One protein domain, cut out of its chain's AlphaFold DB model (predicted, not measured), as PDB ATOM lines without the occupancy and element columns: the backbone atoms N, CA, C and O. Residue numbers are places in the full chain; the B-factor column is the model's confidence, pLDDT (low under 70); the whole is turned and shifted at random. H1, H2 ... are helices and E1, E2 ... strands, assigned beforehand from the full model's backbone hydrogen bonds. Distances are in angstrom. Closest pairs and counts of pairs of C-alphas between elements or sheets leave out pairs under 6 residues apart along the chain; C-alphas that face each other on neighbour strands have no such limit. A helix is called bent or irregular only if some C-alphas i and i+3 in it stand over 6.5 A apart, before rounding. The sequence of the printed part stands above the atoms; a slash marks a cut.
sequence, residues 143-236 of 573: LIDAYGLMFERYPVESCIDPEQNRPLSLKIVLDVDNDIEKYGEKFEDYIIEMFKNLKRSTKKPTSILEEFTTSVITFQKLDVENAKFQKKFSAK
ATOM      1  N   LEU A 143     230.645 195.461 175.702       83.12
ATOM      2  CA  LEU A 143     231.519 194.874 176.725       83.12
ATOM      3  C   LEU A 143     232.762 194.206 176.121       83.12
ATOM      4  O   LEU A 143     233.829 194.237 176.728       83.12
ATOM      5  N   ILE A 144     232.630 193.604 174.938       85.81
ATOM      6  CA  ILE A 144     233.725 192.928 174.231       85.81
ATOM      7  C   ILE A 144     234.455 193.901 173.305       85.81
ATOM      8  O   ILE A 144     235.685 193.934 173.290       85.81
ATOM      9  N   ASP A 145     233.710 194.751 172.602       85.31
ATOM     10  CA  ASP A 145     234.234 195.751 171.672       85.31
ATOM     11  C   ASP A 145     235.202 196.715 172.365       85.31
ATOM     12  O   ASP A 145     236.163 197.177 171.751       85.31
ATOM     13  N   ALA A 146     235.014 196.968 173.666       86.31
ATOM     14  CA  ALA A 146     235.930 197.765 174.477       86.31
ATOM     15  C   ALA A 146     237.384 197.258 174.426       86.31
ATOM     16  O   ALA A 146     238.310 198.070 174.409       86.31
ATOM     17  N   TYR A 147     237.606 195.939 174.348       85.50
ATOM     18  CA  TYR A 147     238.950 195.366 174.223       85.50
ATOM     19  C   TYR A 147     239.567 195.684 172.857       85.50
ATOM     20  O   TYR A 147     240.729 196.085 172.790       85.50
ATOM     21  N   GLY A 148     238.789 195.561 171.776       87.88
ATOM     22  CA  GLY A 148     239.214 195.961 170.433       87.88
ATOM     23  C   GLY A 148     239.556 197.450 170.368       87.88
ATOM     24  O   GLY A 148     240.662 197.810 169.972       87.88
ATOM     25  N   LEU A 149     238.655 198.309 170.856       87.56
ATOM     26  CA  LEU A 149     238.823 199.768 170.889       87.56
ATOM     27  C   LEU A 149     240.052 200.208 171.698       87.56
ATOM     28  O   LEU A 149     240.760 201.140 171.310       87.56
ATOM     29  N   MET A 150     240.337 199.531 172.815       87.75
ATOM     30  CA  MET A 150     241.533 199.803 173.610       87.75
ATOM     31  C   MET A 150     242.797 199.563 172.776       87.75
ATOM     32  O   MET A 150     243.645 200.450 172.677       87.75
ATOM     33  N   PHE A 151     242.882 198.420 172.093       90.62
ATOM     34  CA  PHE A 151     244.021 198.087 171.239       90.62
ATOM     35  C   PHE A 151     244.081 198.881 169.928       90.62
ATOM     36  O   PHE A 151     245.157 199.019 169.343       90.62
ATOM     37  N   GLU A 152     242.972 199.457 169.461       88.69
ATOM     38  CA  GLU A 152     243.000 200.440 168.373       88.69
ATOM     39  C   GLU A 152     243.758 201.699 168.798       88.69
ATOM     40  O   GLU A 152     244.600 202.207 168.049       88.69
ATOM     41  N   ARG A 153     243.537 202.163 170.034       86.62
ATOM     42  CA  ARG A 153     244.121 203.408 170.548       86.62
ATOM     43  C   ARG A 153     245.523 203.244 171.138       86.62
ATOM     44  O   ARG A 153     246.368 204.117 170.939       86.62
ATOM     45  N   TYR A 154     245.785 202.136 171.819       89.81
ATOM     46  CA  TYR A 154     246.992 201.899 172.619       89.81
ATOM     47  C   TYR A 154     247.830 200.740 172.057       89.81
ATOM     48  O   TYR A 154     247.367 200.032 171.155       89.81
ATOM     49  N   PRO A 155     249.097 200.568 172.480       90.81
ATOM     50  CA  PRO A 155     249.895 199.434 172.028       90.81
ATOM     51  C   PRO A 155     249.277 198.105 172.469       90.81
ATOM     52  O   PRO A 155     248.786 197.969 173.585       90.81
ATOM     53  N   VAL A 156     249.339 197.118 171.576       90.94
ATOM     54  CA  VAL A 156     248.990 195.725 171.891       90.94
ATOM     55  C   VAL A 156     250.116 195.074 172.690       90.94
ATOM     56  O   VAL A 156     249.869 194.391 173.673       90.94
ATOM     57  N   GLU A 157     251.360 195.333 172.293       89.38
ATOM     58  CA  GLU A 157     252.565 194.773 172.899       89.38
ATOM     59  C   GLU A 157     253.431 195.899 173.472       89.38
ATOM     60  O   GLU A 157     253.674 196.918 172.818       89.38
ATOM     61  N   SER A 158     253.926 195.701 174.691       89.62
ATOM     62  CA  SER A 158     254.864 196.593 175.361       89.62
ATOM     63  C   SER A 158     256.258 196.475 174.750       89.62
ATOM     64  O   SER A 158     256.812 195.378 174.631       89.62
ATOM     65  N   CYS A 159     256.850 197.618 174.389       90.50
ATOM     66  CA  CYS A 159     258.257 197.682 173.997       90.50
ATOM     67  C   CYS A 159     259.192 197.763 175.213       90.50
ATOM     68  O   CYS A 159     260.295 197.229 175.140       90.50
ATOM     69  N   ILE A 160     258.763 198.437 176.288       90.62
ATOM     70  CA  ILE A 160     259.570 198.733 177.487       90.62
ATOM     71  C   ILE A 160     259.653 197.538 178.431       90.62
ATOM     72  O   ILE A 160     260.714 197.265 178.987       90.62
ATOM     73  N   ASP A 161     258.541 196.825 178.607       86.25
ATOM     74  CA  ASP A 161     258.454 195.685 179.516       86.25
ATOM     75  C   ASP A 161     257.920 194.450 178.780       86.25
ATOM     76  O   ASP A 161     256.729 194.138 178.869       86.25
ATOM     77  N   PRO A 162     258.779 193.739 178.022       83.19
ATOM     78  CA  PRO A 162     258.365 192.552 177.284       83.19
ATOM     79  C   PRO A 162     257.816 191.432 178.173       83.19
ATOM     80  O   PRO A 162     257.079 190.587 177.677       83.19
ATOM     81  N   GLU A 163     258.129 191.410 179.475       80.81
ATOM     82  CA  GLU A 163     257.561 190.421 180.400       80.81
ATOM     83  C   GLU A 163     256.049 190.615 180.608       80.81
ATOM     84  O   GLU A 163     255.353 189.676 181.002       80.81
ATOM     85  N   GLN A 164     255.521 191.810 180.318       79.06
ATOM     86  CA  GLN A 164     254.082 192.080 180.332       79.06
ATOM     87  C   GLN A 164     253.361 191.557 179.084       79.06
ATOM     88  O   GLN A 164     252.134 191.448 179.107       79.06
ATOM     89  N   ASN A 165     254.092 191.173 178.029       84.69
ATOM     90  CA  ASN A 165     253.534 190.599 176.799       84.69
ATOM     91  C   ASN A 165     253.171 189.125 177.008       84.69
ATOM     92  O   ASN A 165     253.748 188.225 176.402       84.69
ATOM     93  N   ARG A 166     252.226 188.880 177.915       82.50
ATOM     94  CA  ARG A 166     251.686 187.555 178.220       82.50
ATOM     95  C   ARG A 166     250.340 187.345 177.522       82.50
ATOM     96  O   ARG A 166     249.611 188.323 177.336       82.50
ATOM     97  N   PRO A 167     249.970 186.092 177.209       82.31
ATOM     98  CA  PRO A 167     248.650 185.783 176.674       82.31
ATOM     99  C   PRO A 167     247.551 186.297 177.598       82.31
ATOM    100  O   PRO A 167     247.606 186.121 178.821       82.31
ATOM    101  N   LEU A 168     246.559 186.956 177.009       84.94
ATOM    102  CA  LEU A 168     245.393 187.451 177.726       84.94
ATOM    103  C   LEU A 168     244.259 186.428 177.644       84.94
ATOM    104  O   LEU A 168     244.172 185.630 176.710       84.94
ATOM    105  N   SER A 169     243.375 186.452 178.638       86.50
ATOM    106  CA  SER A 169     242.211 185.571 178.672       86.50
ATOM    107  C   SER A 169     240.967 186.328 179.103       86.50
ATOM    108  O   SER A 169     241.022 187.066 180.090       86.50
ATOM    109  N   LEU A 170     239.839 186.088 178.436       87.56
ATOM    110  CA  LEU A 170     238.533 186.601 178.841       87.56
ATOM    111  C   LEU A 170     237.650 185.467 179.360       87.56
ATOM    112  O   LEU A 170     237.420 184.466 178.678       87.56
ATOM    113  N   LYS A 171     237.120 185.645 180.571       86.62
ATOM    114  CA  LYS A 171     236.112 184.754 181.141       86.62
ATOM    115  C   LYS A 171     234.758 185.447 181.152       86.62
ATOM    116  O   LYS A 171     234.592 186.461 181.822       86.62
ATOM    117  N   ILE A 172     233.804 184.880 180.429       88.19
ATOM    118  CA  ILE A 172     232.441 185.388 180.303       88.19
ATOM    119  C   ILE A 172     231.543 184.536 181.196       88.19
ATOM    120  O   ILE A 172     231.531 183.308 181.100       88.19
ATOM    121  N   VAL A 173     230.810 185.195 182.089       87.75
ATOM    122  CA  VAL A 173     229.853 184.543 182.985       87.75
ATOM    123  C   VAL A 173     228.453 184.944 182.550       87.75
ATOM    124  O   VAL A 173     228.141 186.130 182.512       87.75
ATOM    125  N   LEU A 174     227.632 183.958 182.197       86.81
ATOM    126  CA  LEU A 174     226.269 184.166 181.716       86.81
ATOM    127  C   LEU A 174     225.260 183.632 182.727       86.81
ATOM    128  O   LEU A 174     225.411 182.520 183.228       86.81
ATOM    129  N   ASP A 175     224.201 184.383 182.985       85.12
ATOM    130  CA  ASP A 175     223.054 183.885 183.743       85.12
ATOM    131  C   ASP A 175     222.030 183.282 182.768       85.12
ATOM    132  O   ASP A 175     221.125 183.965 182.290       85.12
ATOM    133  N   VAL A 176     222.268 182.033 182.352       80.75
ATOM    134  CA  VAL A 176     221.433 181.295 181.387       80.75
ATOM    135  C   VAL A 176     221.236 179.849 181.834       80.75
ATOM    136  O   VAL A 176     222.136 179.251 182.421       80.75
ATOM    137  N   ASP A 177     220.067 179.280 181.532       68.38
ATOM    138  CA  ASP A 177     219.665 177.974 182.062       68.38
ATOM    139  C   ASP A 177     220.287 176.778 181.317       68.38
ATOM    140  O   ASP A 177     220.519 175.760 181.958       68.38
ATOM    141  N   ASN A 178     220.582 176.879 180.004       66.06
ATOM    142  CA  ASN A 178     221.223 175.833 179.175       66.06
ATOM    143  C   ASN A 178     221.860 176.407 177.871       66.06
ATOM    144  O   ASN A 178     221.647 177.572 177.547       66.06
ATOM    145  N   ASP A 179     222.637 175.592 177.130       67.56
ATOM    146  CA  ASP A 179     223.350 175.880 175.849       67.56
ATOM    147  C   ASP A 179     224.686 176.665 175.903       67.56
ATOM    148  O   ASP A 179     225.067 177.346 174.949       67.56
ATOM    149  N   ILE A 180     225.462 176.538 176.985       79.00
ATOM    150  CA  ILE A 180     226.739 177.264 177.185       79.00
ATOM    151  C   ILE A 180     227.740 177.074 176.037       79.00
ATOM    152  O   ILE A 180     228.370 178.046 175.627       79.00
ATOM    153  N   GLU A 181     227.896 175.851 175.523       78.19
ATOM    154  CA  GLU A 181     228.896 175.529 174.489       78.19
ATOM    155  C   GLU A 181     228.659 176.338 173.210       78.19
ATOM    156  O   GLU A 181     229.571 176.984 172.699       78.19
ATOM    157  N   LYS A 182     227.396 176.432 172.783       80.62
ATOM    158  CA  LYS A 182     226.975 177.229 171.625       80.62
ATOM    159  C   LYS A 182     227.221 178.728 171.814       80.62
ATOM    160  O   LYS A 182     227.460 179.441 170.840       80.62
ATOM    161  N   TYR A 183     227.110 179.242 173.040       83.44
ATOM    162  CA  TYR A 183     227.484 180.629 173.333       83.44
ATOM    163  C   TYR A 183     229.004 180.803 173.350       83.44
ATOM    164  O   TYR A 183     229.485 181.816 172.850       83.44
ATOM    165  N   GLY A 184     229.736 179.812 173.867       86.62
ATOM    166  CA  GLY A 184     231.195 179.723 173.831       86.62
ATOM    167  C   GLY A 184     231.759 179.967 172.441       86.62
ATOM    168  O   GLY A 184     232.444 180.967 172.241       86.62
ATOM    169  N   GLU A 185     231.376 179.122 171.484       88.25
ATOM    170  CA  GLU A 185     231.827 179.216 170.088       88.25
ATOM    171  C   GLU A 185     231.514 180.590 169.479       88.25
ATOM    172  O   GLU A 185     232.368 181.219 168.863       88.25
ATOM    173  N   LYS A 186     230.311 181.130 169.723       88.88
ATOM    174  CA  LYS A 186     229.924 182.453 169.207       88.88
ATOM    175  C   LYS A 186     230.776 183.594 169.760       88.88
ATOM    176  O   LYS A 186     231.060 184.539 169.027       88.88
ATOM    177  N   PHE A 187     231.112 183.561 171.049       90.88
ATOM    178  CA  PHE A 187     231.966 184.581 171.657       90.88
ATOM    179  C   PHE A 187     233.403 184.475 171.159       90.88
ATOM    180  O   PHE A 187     234.025 185.499 170.882       90.88
ATOM    181  N   GLU A 188     233.902 183.251 171.020       91.50
ATOM    182  CA  GLU A 188     235.220 182.977 170.464       91.50
ATOM    183  C   GLU A 188     235.327 183.488 169.021       91.50
ATOM    184  O   GLU A 188     236.193 184.318 168.735       91.50
ATOM    185  N   ASP A 189     234.384 183.117 168.150       91.56
ATOM    186  CA  ASP A 189     234.311 183.589 166.763       91.56
ATOM    187  C   ASP A 189     234.255 185.120 166.680       91.56
ATOM    188  O   ASP A 189     234.957 185.738 165.873       91.56
ATOM    189  N   TYR A 190     233.445 185.749 167.539       91.50
ATOM    190  CA  TYR A 190     233.310 187.204 167.594       91.50
ATOM    191  C   TYR A 190     234.632 187.892 167.949       91.50
ATOM    192  O   TYR A 190     235.029 188.858 167.297       91.50
ATOM    193  N   ILE A 191     235.336 187.387 168.966       92.06
ATOM    194  CA  ILE A 191     236.607 187.954 169.437       92.06
ATOM    195  C   ILE A 191     237.720 187.728 168.410       92.06
ATOM    196  O   ILE A 191     238.493 188.648 168.133       92.06
ATOM    197  N   ILE A 192     237.771 186.544 167.793       92.44
ATOM    198  CA  ILE A 192     238.717 186.239 166.716       92.44
ATOM    199  C   ILE A 192     238.510 187.200 165.542       92.44
ATOM    200  O   ILE A 192     239.479 187.758 165.023       92.44
ATOM    201  N   GLU A 193     237.265 187.416 165.114       92.19
ATOM    202  CA  GLU A 193     236.968 188.329 164.009       92.19
ATOM    203  C   GLU A 193     237.275 189.788 164.379       92.19
ATOM    204  O   GLU A 193     237.865 190.515 163.576       92.19
ATOM    205  N   MET A 194     236.982 190.203 165.616       92.00
ATOM    206  CA  MET A 194     237.358 191.519 166.142       92.00
ATOM    207  C   MET A 194     238.877 191.743 166.063       92.00
ATOM    208  O   MET A 194     239.320 192.749 165.504       92.00
ATOM    209  N   PHE A 195     239.699 190.806 166.547       93.06
ATOM    210  CA  PHE A 195     241.160 190.946 166.504       93.06
ATOM    211  C   PHE A 195     241.749 190.800 165.095       93.06
ATOM    212  O   PHE A 195     242.722 191.484 164.763       93.06
ATOM    213  N   LYS A 196     241.142 189.994 164.214       92.62
ATOM    214  CA  LYS A 196     241.498 189.976 162.783       92.62
ATOM    215  C   LYS A 196     241.258 191.339 162.138       92.62
ATOM    216  O   LYS A 196     242.116 191.822 161.396       92.62
ATOM    217  N   ASN A 197     240.125 191.972 162.433       91.19
ATOM    218  CA  ASN A 197     239.798 193.294 161.911       91.19
ATOM    219  C   ASN A 197     240.719 194.374 162.480       91.19
ATOM    220  O   ASN A 197     241.243 195.165 161.699       91.19
ATOM    221  N   LEU A 198     241.042 194.320 163.775       91.81
ATOM    222  CA  LEU A 198     242.062 195.162 164.405       91.81
ATOM    223  C   LEU A 198     243.425 195.047 163.699       91.81
ATOM    224  O   LEU A 198     244.061 196.058 163.391       91.81
ATOM    225  N   LYS A 199     243.890 193.823 163.414       91.75
ATOM    226  CA  LYS A 199     245.169 193.580 162.721       91.75
ATOM    227  C   LYS A 199     245.161 194.165 161.308       91.75
ATOM    228  O   LYS A 199     246.147 194.772 160.891       91.75
ATOM    229  N   ARG A 200     244.050 194.021 160.578       90.44
ATOM    230  CA  ARG A 200     243.878 194.578 159.223       90.44
ATOM    231  C   ARG A 200     243.824 196.108 159.226       90.44
ATOM    232  O   ARG A 200     244.459 196.721 158.371       90.44
ATOM    233  N   SER A 201     243.092 196.710 160.164       89.62
ATOM    234  CA  SER A 201     242.863 198.159 160.218       89.62
ATOM    235  C   SER A 201     244.078 198.925 160.741       89.62
ATOM    236  O   SER A 201     244.456 199.943 160.167       89.62
ATOM    237  N   THR A 202     244.728 198.419 161.793       89.88
ATOM    238  CA  THR A 202     245.824 199.127 162.475       89.88
ATOM    239  C   THR A 202     247.216 198.709 162.008       89.88
ATOM    240  O   THR A 202     248.167 199.474 162.152       89.88
ATOM    241  N   LYS A 203     247.362 197.486 161.476       90.44
ATOM    242  CA  LYS A 203     248.651 196.837 161.160       90.44
ATOM    243  C   LYS A 203     249.636 196.768 162.339       90.44
ATOM    244  O   LYS A 203     250.849 196.668 162.127       90.44
ATOM    245  N   LYS A 204     249.126 196.812 163.574       91.38
ATOM    246  CA  LYS A 204     249.916 196.639 164.800       91.38
ATOM    247  C   LYS A 204     250.429 195.195 164.939       91.38
ATOM    248  O   LYS A 204     249.791 194.263 164.435       91.38
ATOM    249  N   PRO A 205     251.557 194.986 165.642       88.88
ATOM    250  CA  PRO A 205     251.910 193.679 166.194       88.88
ATOM    251  C   PRO A 205     250.760 193.159 167.061       88.88
ATOM    252  O   PRO A 205     250.150 193.928 167.801       88.88
ATOM    253  N   THR A 206     250.398 191.894 166.877       90.06
ATOM    254  CA  THR A 206     249.227 191.264 167.508       90.06
ATOM    255  C   THR A 206     249.533 189.837 167.960       90.06
ATOM    256  O   THR A 206     248.608 189.054 168.150       90.06
ATOM    257  N   SER A 207     250.808 189.473 168.147       88.56
ATOM    258  CA  SER A 207     251.183 188.086 168.454       88.56
ATOM    259  C   SER A 207     250.581 187.618 169.776       88.56
ATOM    260  O   SER A 207     250.110 186.493 169.868       88.56
ATOM    261  N   ILE A 208     250.480 188.503 170.776       89.31
ATOM    262  CA  ILE A 208     249.830 188.155 172.051       89.31
ATOM    263  C   ILE A 208     248.318 187.913 171.918       89.31
ATOM    264  O   ILE A 208     247.728 187.257 172.773       89.31
ATOM    265  N   LEU A 209     247.681 188.462 170.875       90.12
ATOM    266  CA  LEU A 209     246.249 188.289 170.624       90.12
ATOM    267  C   LEU A 209     245.965 186.987 169.870       90.12
ATOM    268  O   LEU A 209     244.848 186.488 169.932       90.12
ATOM    269  N   GLU A 210     246.963 186.424 169.182       87.75
ATOM    270  CA  GLU A 210     246.863 185.103 168.548       87.75
ATOM    271  C   GLU A 210     246.781 183.982 169.599       87.75
ATOM    272  O   GLU A 210     246.151 182.958 169.356       87.75
ATOM    273  N   GLU A 211     247.338 184.210 170.793       88.38
ATOM    274  CA  GLU A 211     247.244 183.318 171.958       88.38
ATOM    275  C   GLU A 211     246.103 183.706 172.923       88.38
ATOM    276  O   GLU A 211     246.023 183.192 174.044       88.38
ATOM    277  N   PHE A 212     245.216 184.629 172.527       90.12
ATOM    278  CA  PHE A 212     244.115 185.075 173.375       90.12
ATOM    279  C   PHE A 212     243.104 183.949 173.598       90.12
ATOM    280  O   PHE A 212     242.570 183.384 172.647       90.12
ATOM    281  N   THR A 213     242.784 183.659 174.858       89.19
ATOM    282  CA  THR A 213     241.842 182.583 175.202       89.19
ATOM    283  C   THR A 213     240.509 183.128 175.692       89.19
ATOM    284  O   THR A 213     240.441 184.108 176.435       89.19
ATOM    285  N   THR A 214     239.418 182.473 175.304       89.81
ATOM    286  CA  THR A 214     238.072 182.802 175.785       89.81
ATOM    287  C   THR A 214     237.482 181.604 176.511       89.81
ATOM    288  O   THR A 214     237.756 180.454 176.186       89.81
ATOM    289  N   SER A 215     236.715 181.858 177.568       87.69
ATOM    290  CA  SER A 215     235.973 180.803 178.254       87.69
ATOM    291  C   SER A 215     234.625 181.322 178.708       87.69
ATOM    292  O   SER A 215     234.518 182.448 179.194       87.69
ATOM    293  N   VAL A 216     233.600 180.486 178.572       89.06
ATOM    294  CA  VAL A 216     232.231 180.823 178.956       89.06
ATOM    295  C   VAL A 216     231.765 179.844 180.018       89.06
ATOM    296  O   VAL A 216     231.915 178.631 179.878       89.06
ATOM    297  N   ILE A 217     231.223 180.374 181.108       86.44
ATOM    298  CA  ILE A 217     230.592 179.584 182.164       86.44
ATOM    299  C   ILE A 217     229.231 180.176 182.503       86.44
ATOM    300  O   ILE A 217     228.977 181.352 182.245       86.44
ATOM    301  N   THR A 218     228.369 179.377 183.124       86.44
ATOM    302  CA  THR A 218     227.169 179.936 183.735       86.44
ATOM    303  C   THR A 218     227.443 180.513 185.107       86.44
ATOM    304  O   THR A 218     228.385 180.106 185.792       86.44
ATOM    305  N   PHE A 219     226.571 181.423 185.525       84.12
ATOM    306  CA  PHE A 219     226.569 181.980 186.862       84.12
ATOM    307  C   PHE A 219     226.419 180.891 187.934       84.12
ATOM    308  O   PHE A 219     227.153 180.918 188.912       84.12
ATOM    309  N   GLN A 220     225.600 179.851 187.720       82.00
ATOM    310  CA  GLN A 220     225.476 178.759 188.704       82.00
ATOM    311  C   GLN A 220     226.765 177.927 188.847       82.00
ATOM    312  O   GLN A 220     226.979 177.281 189.867       82.00
ATOM    313  N   LYS A 221     227.636 177.935 187.827       79.88
ATOM    314  CA  LYS A 221     228.967 177.302 187.868       79.88
ATOM    315  C   LYS A 221     230.053 178.248 188.395       79.88
ATOM    316  O   LYS A 221     231.198 177.819 188.563       79.88
ATOM    317  N   LEU A 222     229.737 179.529 188.604       80.44
ATOM    318  CA  LEU A 222     230.654 180.495 189.191       80.44
ATOM    319  C   LEU A 222     230.661 180.307 190.710       80.44
ATOM    320  O   LEU A 222     229.862 180.888 191.431       80.44
ATOM    321  N   ASP A 223     231.611 179.518 191.187       74.25
ATOM    322  CA  ASP A 223     231.875 179.364 192.612       74.25
ATOM    323  C   ASP A 223     233.184 180.091 192.952       74.25
ATOM    324  O   ASP A 223     234.282 179.550 192.791       74.25
ATOM    325  N   VAL A 224     233.061 181.368 193.332       71.94
ATOM    326  CA  VAL A 224     234.197 182.247 193.680       71.94
ATOM    327  C   VAL A 224     234.846 181.822 195.004       71.94
ATOM    328  O   VAL A 224     236.037 182.058 195.224       71.94
ATOM    329  N   GLU A 225     234.086 181.155 195.875       70.31
ATOM    330  CA  GLU A 225     234.552 180.638 197.164       70.31
ATOM    331  C   GLU A 225     235.254 179.279 197.025       70.31
ATOM    332  O   GLU A 225     236.037 178.889 197.894       70.31
ATOM    333  N   ASN A 226     235.054 178.578 195.904       76.50
ATOM    334  CA  ASN A 226     235.673 177.286 195.647       76.50
ATOM    335  C   ASN A 226     237.198 177.334 195.775       76.50
ATOM    336  O   ASN A 226     237.880 178.017 195.005       76.50
ATOM    337  N   ALA A 227     237.765 176.474 196.618       69.19
ATOM    338  CA  ALA A 227     239.213 176.356 196.762       69.19
ATOM    339  C   ALA A 227     239.935 176.014 195.443       69.19
ATOM    340  O   ALA A 227     241.079 176.416 195.268       69.19
ATOM    341  N   LYS A 228     239.308 175.307 194.484       70.06
ATOM    342  CA  LYS A 228     239.891 175.062 193.148       70.06
ATOM    343  C   LYS A 228     239.773 176.273 192.225       70.06
ATOM    344  O   LYS A 228     240.696 176.498 191.449       70.06
ATOM    345  N   PHE A 229     238.676 177.035 192.287       66.81
ATOM    346  CA  PHE A 229     238.535 178.291 191.539       66.81
ATOM    347  C   PHE A 229     239.561 179.295 192.046       66.81
ATOM    348  O   PHE A 229     240.377 179.771 191.262       66.81
ATOM    349  N   GLN A 230     239.600 179.506 193.362       65.75
ATOM    350  CA  GLN A 230     240.634 180.290 194.014       65.75
ATOM    351  C   GLN A 230     241.995 179.740 193.620       65.75
ATOM    352  O   GLN A 230     242.684 180.439 192.925       65.75
ATOM    353  N   LYS A 231     242.357 178.475 193.843       68.12
ATOM    354  CA  LYS A 231     243.688 177.950 193.459       68.12
ATOM    355  C   LYS A 231     244.049 178.101 191.967       68.12
ATOM    356  O   LYS A 231     245.224 178.267 191.648       68.12
ATOM    357  N   LYS A 232     243.070 178.055 191.054       66.19
ATOM    358  CA  LYS A 232     243.255 178.264 189.603       66.19
ATOM    359  C   LYS A 232     243.479 179.739 189.243       66.19
ATOM    360  O   LYS A 232     244.226 180.015 188.310       66.19
ATOM    361  N   PHE A 233     242.860 180.666 189.974       59.59
ATOM    362  CA  PHE A 233     242.918 182.115 189.732       59.59
ATOM    363  C   PHE A 233     243.685 182.902 190.826       59.59
ATOM    364  O   PHE A 233     243.883 184.104 190.700       59.59
ATOM    365  N   SER A 234     244.174 182.235 191.879       54.31
ATOM    366  CA  SER A 234     244.896 182.774 193.048       54.31
ATOM    367  C   SER A 234     246.392 182.845 192.800       54.31
ATOM    368  O   SER A 234     247.156 183.263 193.671       54.31
ATOM    369  N   ALA A 235     246.843 182.420 191.624       51.03
ATOM    370  CA  ALA A 235     248.202 182.662 191.210       51.03
ATOM    371  C   ALA A 235     248.347 184.152 190.856       51.03
ATOM    372  O   ALA A 235     248.084 184.568 189.732       51.03
ATOM    373  N   LYS A 236     248.850 184.934 191.819       54.50
ATOM    374  CA  LYS A 236     249.609 186.175 191.576       54.50
ATOM    375  C   LYS A 236     248.838 187.405 191.066       54.50
ATOM    376  O   LYS A 236     249.431 188.211 190.353       54.50
TER     377      LYS A 236
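Overview. This is residues 143 to 236 of the 573 residues of an uncharacterized protein of Rhizophagus irregularis (strain DAOM 181602 / DAOM 197198 / MUCL 43194) (UniProt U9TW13). A long helix, H2, packs on strand E2 of a narrow two-stranded parallel ribbon, E1 and E2, and helix H1 lies side by side with H2, the two running the same way. The short helix H3 sits between the end of H2 and the start of E2, while two parts stick out: the loop of residues 159 to 164, and residues 225 to 232, which include most of the last helix, H4. The printed part has 94 residues with four named helices and two named strands in the order H1, E1, H2, H3, E2, H4, and its class is mixed, helices and strands. It is only just loose, close to compact, with a radius of gyration of the C-alphas of 15.3 A and spans of 40 by 30 by 18 A.

Arrangement. H1, residues 143 to 153, touches H2, residues 180 to 202, at a shallow tilt of 17 degrees, the same way; their closest C-alphas, those of Gly 148 and Met 194, are 6.4 A apart. E1, residues 169 to 174, and E2, residues 213 to 218, are parallel neighbours at 19 degrees, with N 172 and O 215 at 2.8 A and N 217 and O 172 at 3.0 A, both within hydrogen-bond range. E1, H2, H3, residues 207 to 210, and E2 form a strand-helix-strand unit, two parallel neighbour strands with helices between them, and its crossover is right-handed. H2 and E2 have 10 pairs of C-alphas within 8 A, the closest being those of Gly 184 and Val 216, 5.3 A. E1 and H2 are near each other. H2 and H3 are close but not clearly touching; their closest C-alphas, those of Phe 195 and Leu 209, are 7.1 A apart. H4, residues 227 to 233, touches no helix and is apart from E1. Each O i to N i+4 pair is within hydrogen-bond range in H2 and H4, against 5 of 7 in H1, and H3 is too short for such a pair.

Along the chain. H1 begins at C-alpha 143, (231.519, 194.874, 176.725), and is 16.4 A long from first to last C-alpha. E1 measures 16.3 A, H2 32.5 A, H3 5.3 A and E2 17.2 A. H2 begins at C-alpha 180, (226.739, 177.264, 177.185). H4, 9.8 A long, ends at C-alpha 233, (242.918, 182.115, 189.732).

Size, cuts and confidence. The C-alphas of Ile 160 and Asp 177, the two farthest apart, are 45.2 A from each other. The printed part has no cut. The link from H1 to E1, 15 residues, is long. The mean pLDDT of the printed part is 83.6, and it is under 70 at residues 177 to 179, 227 and 229 to 236.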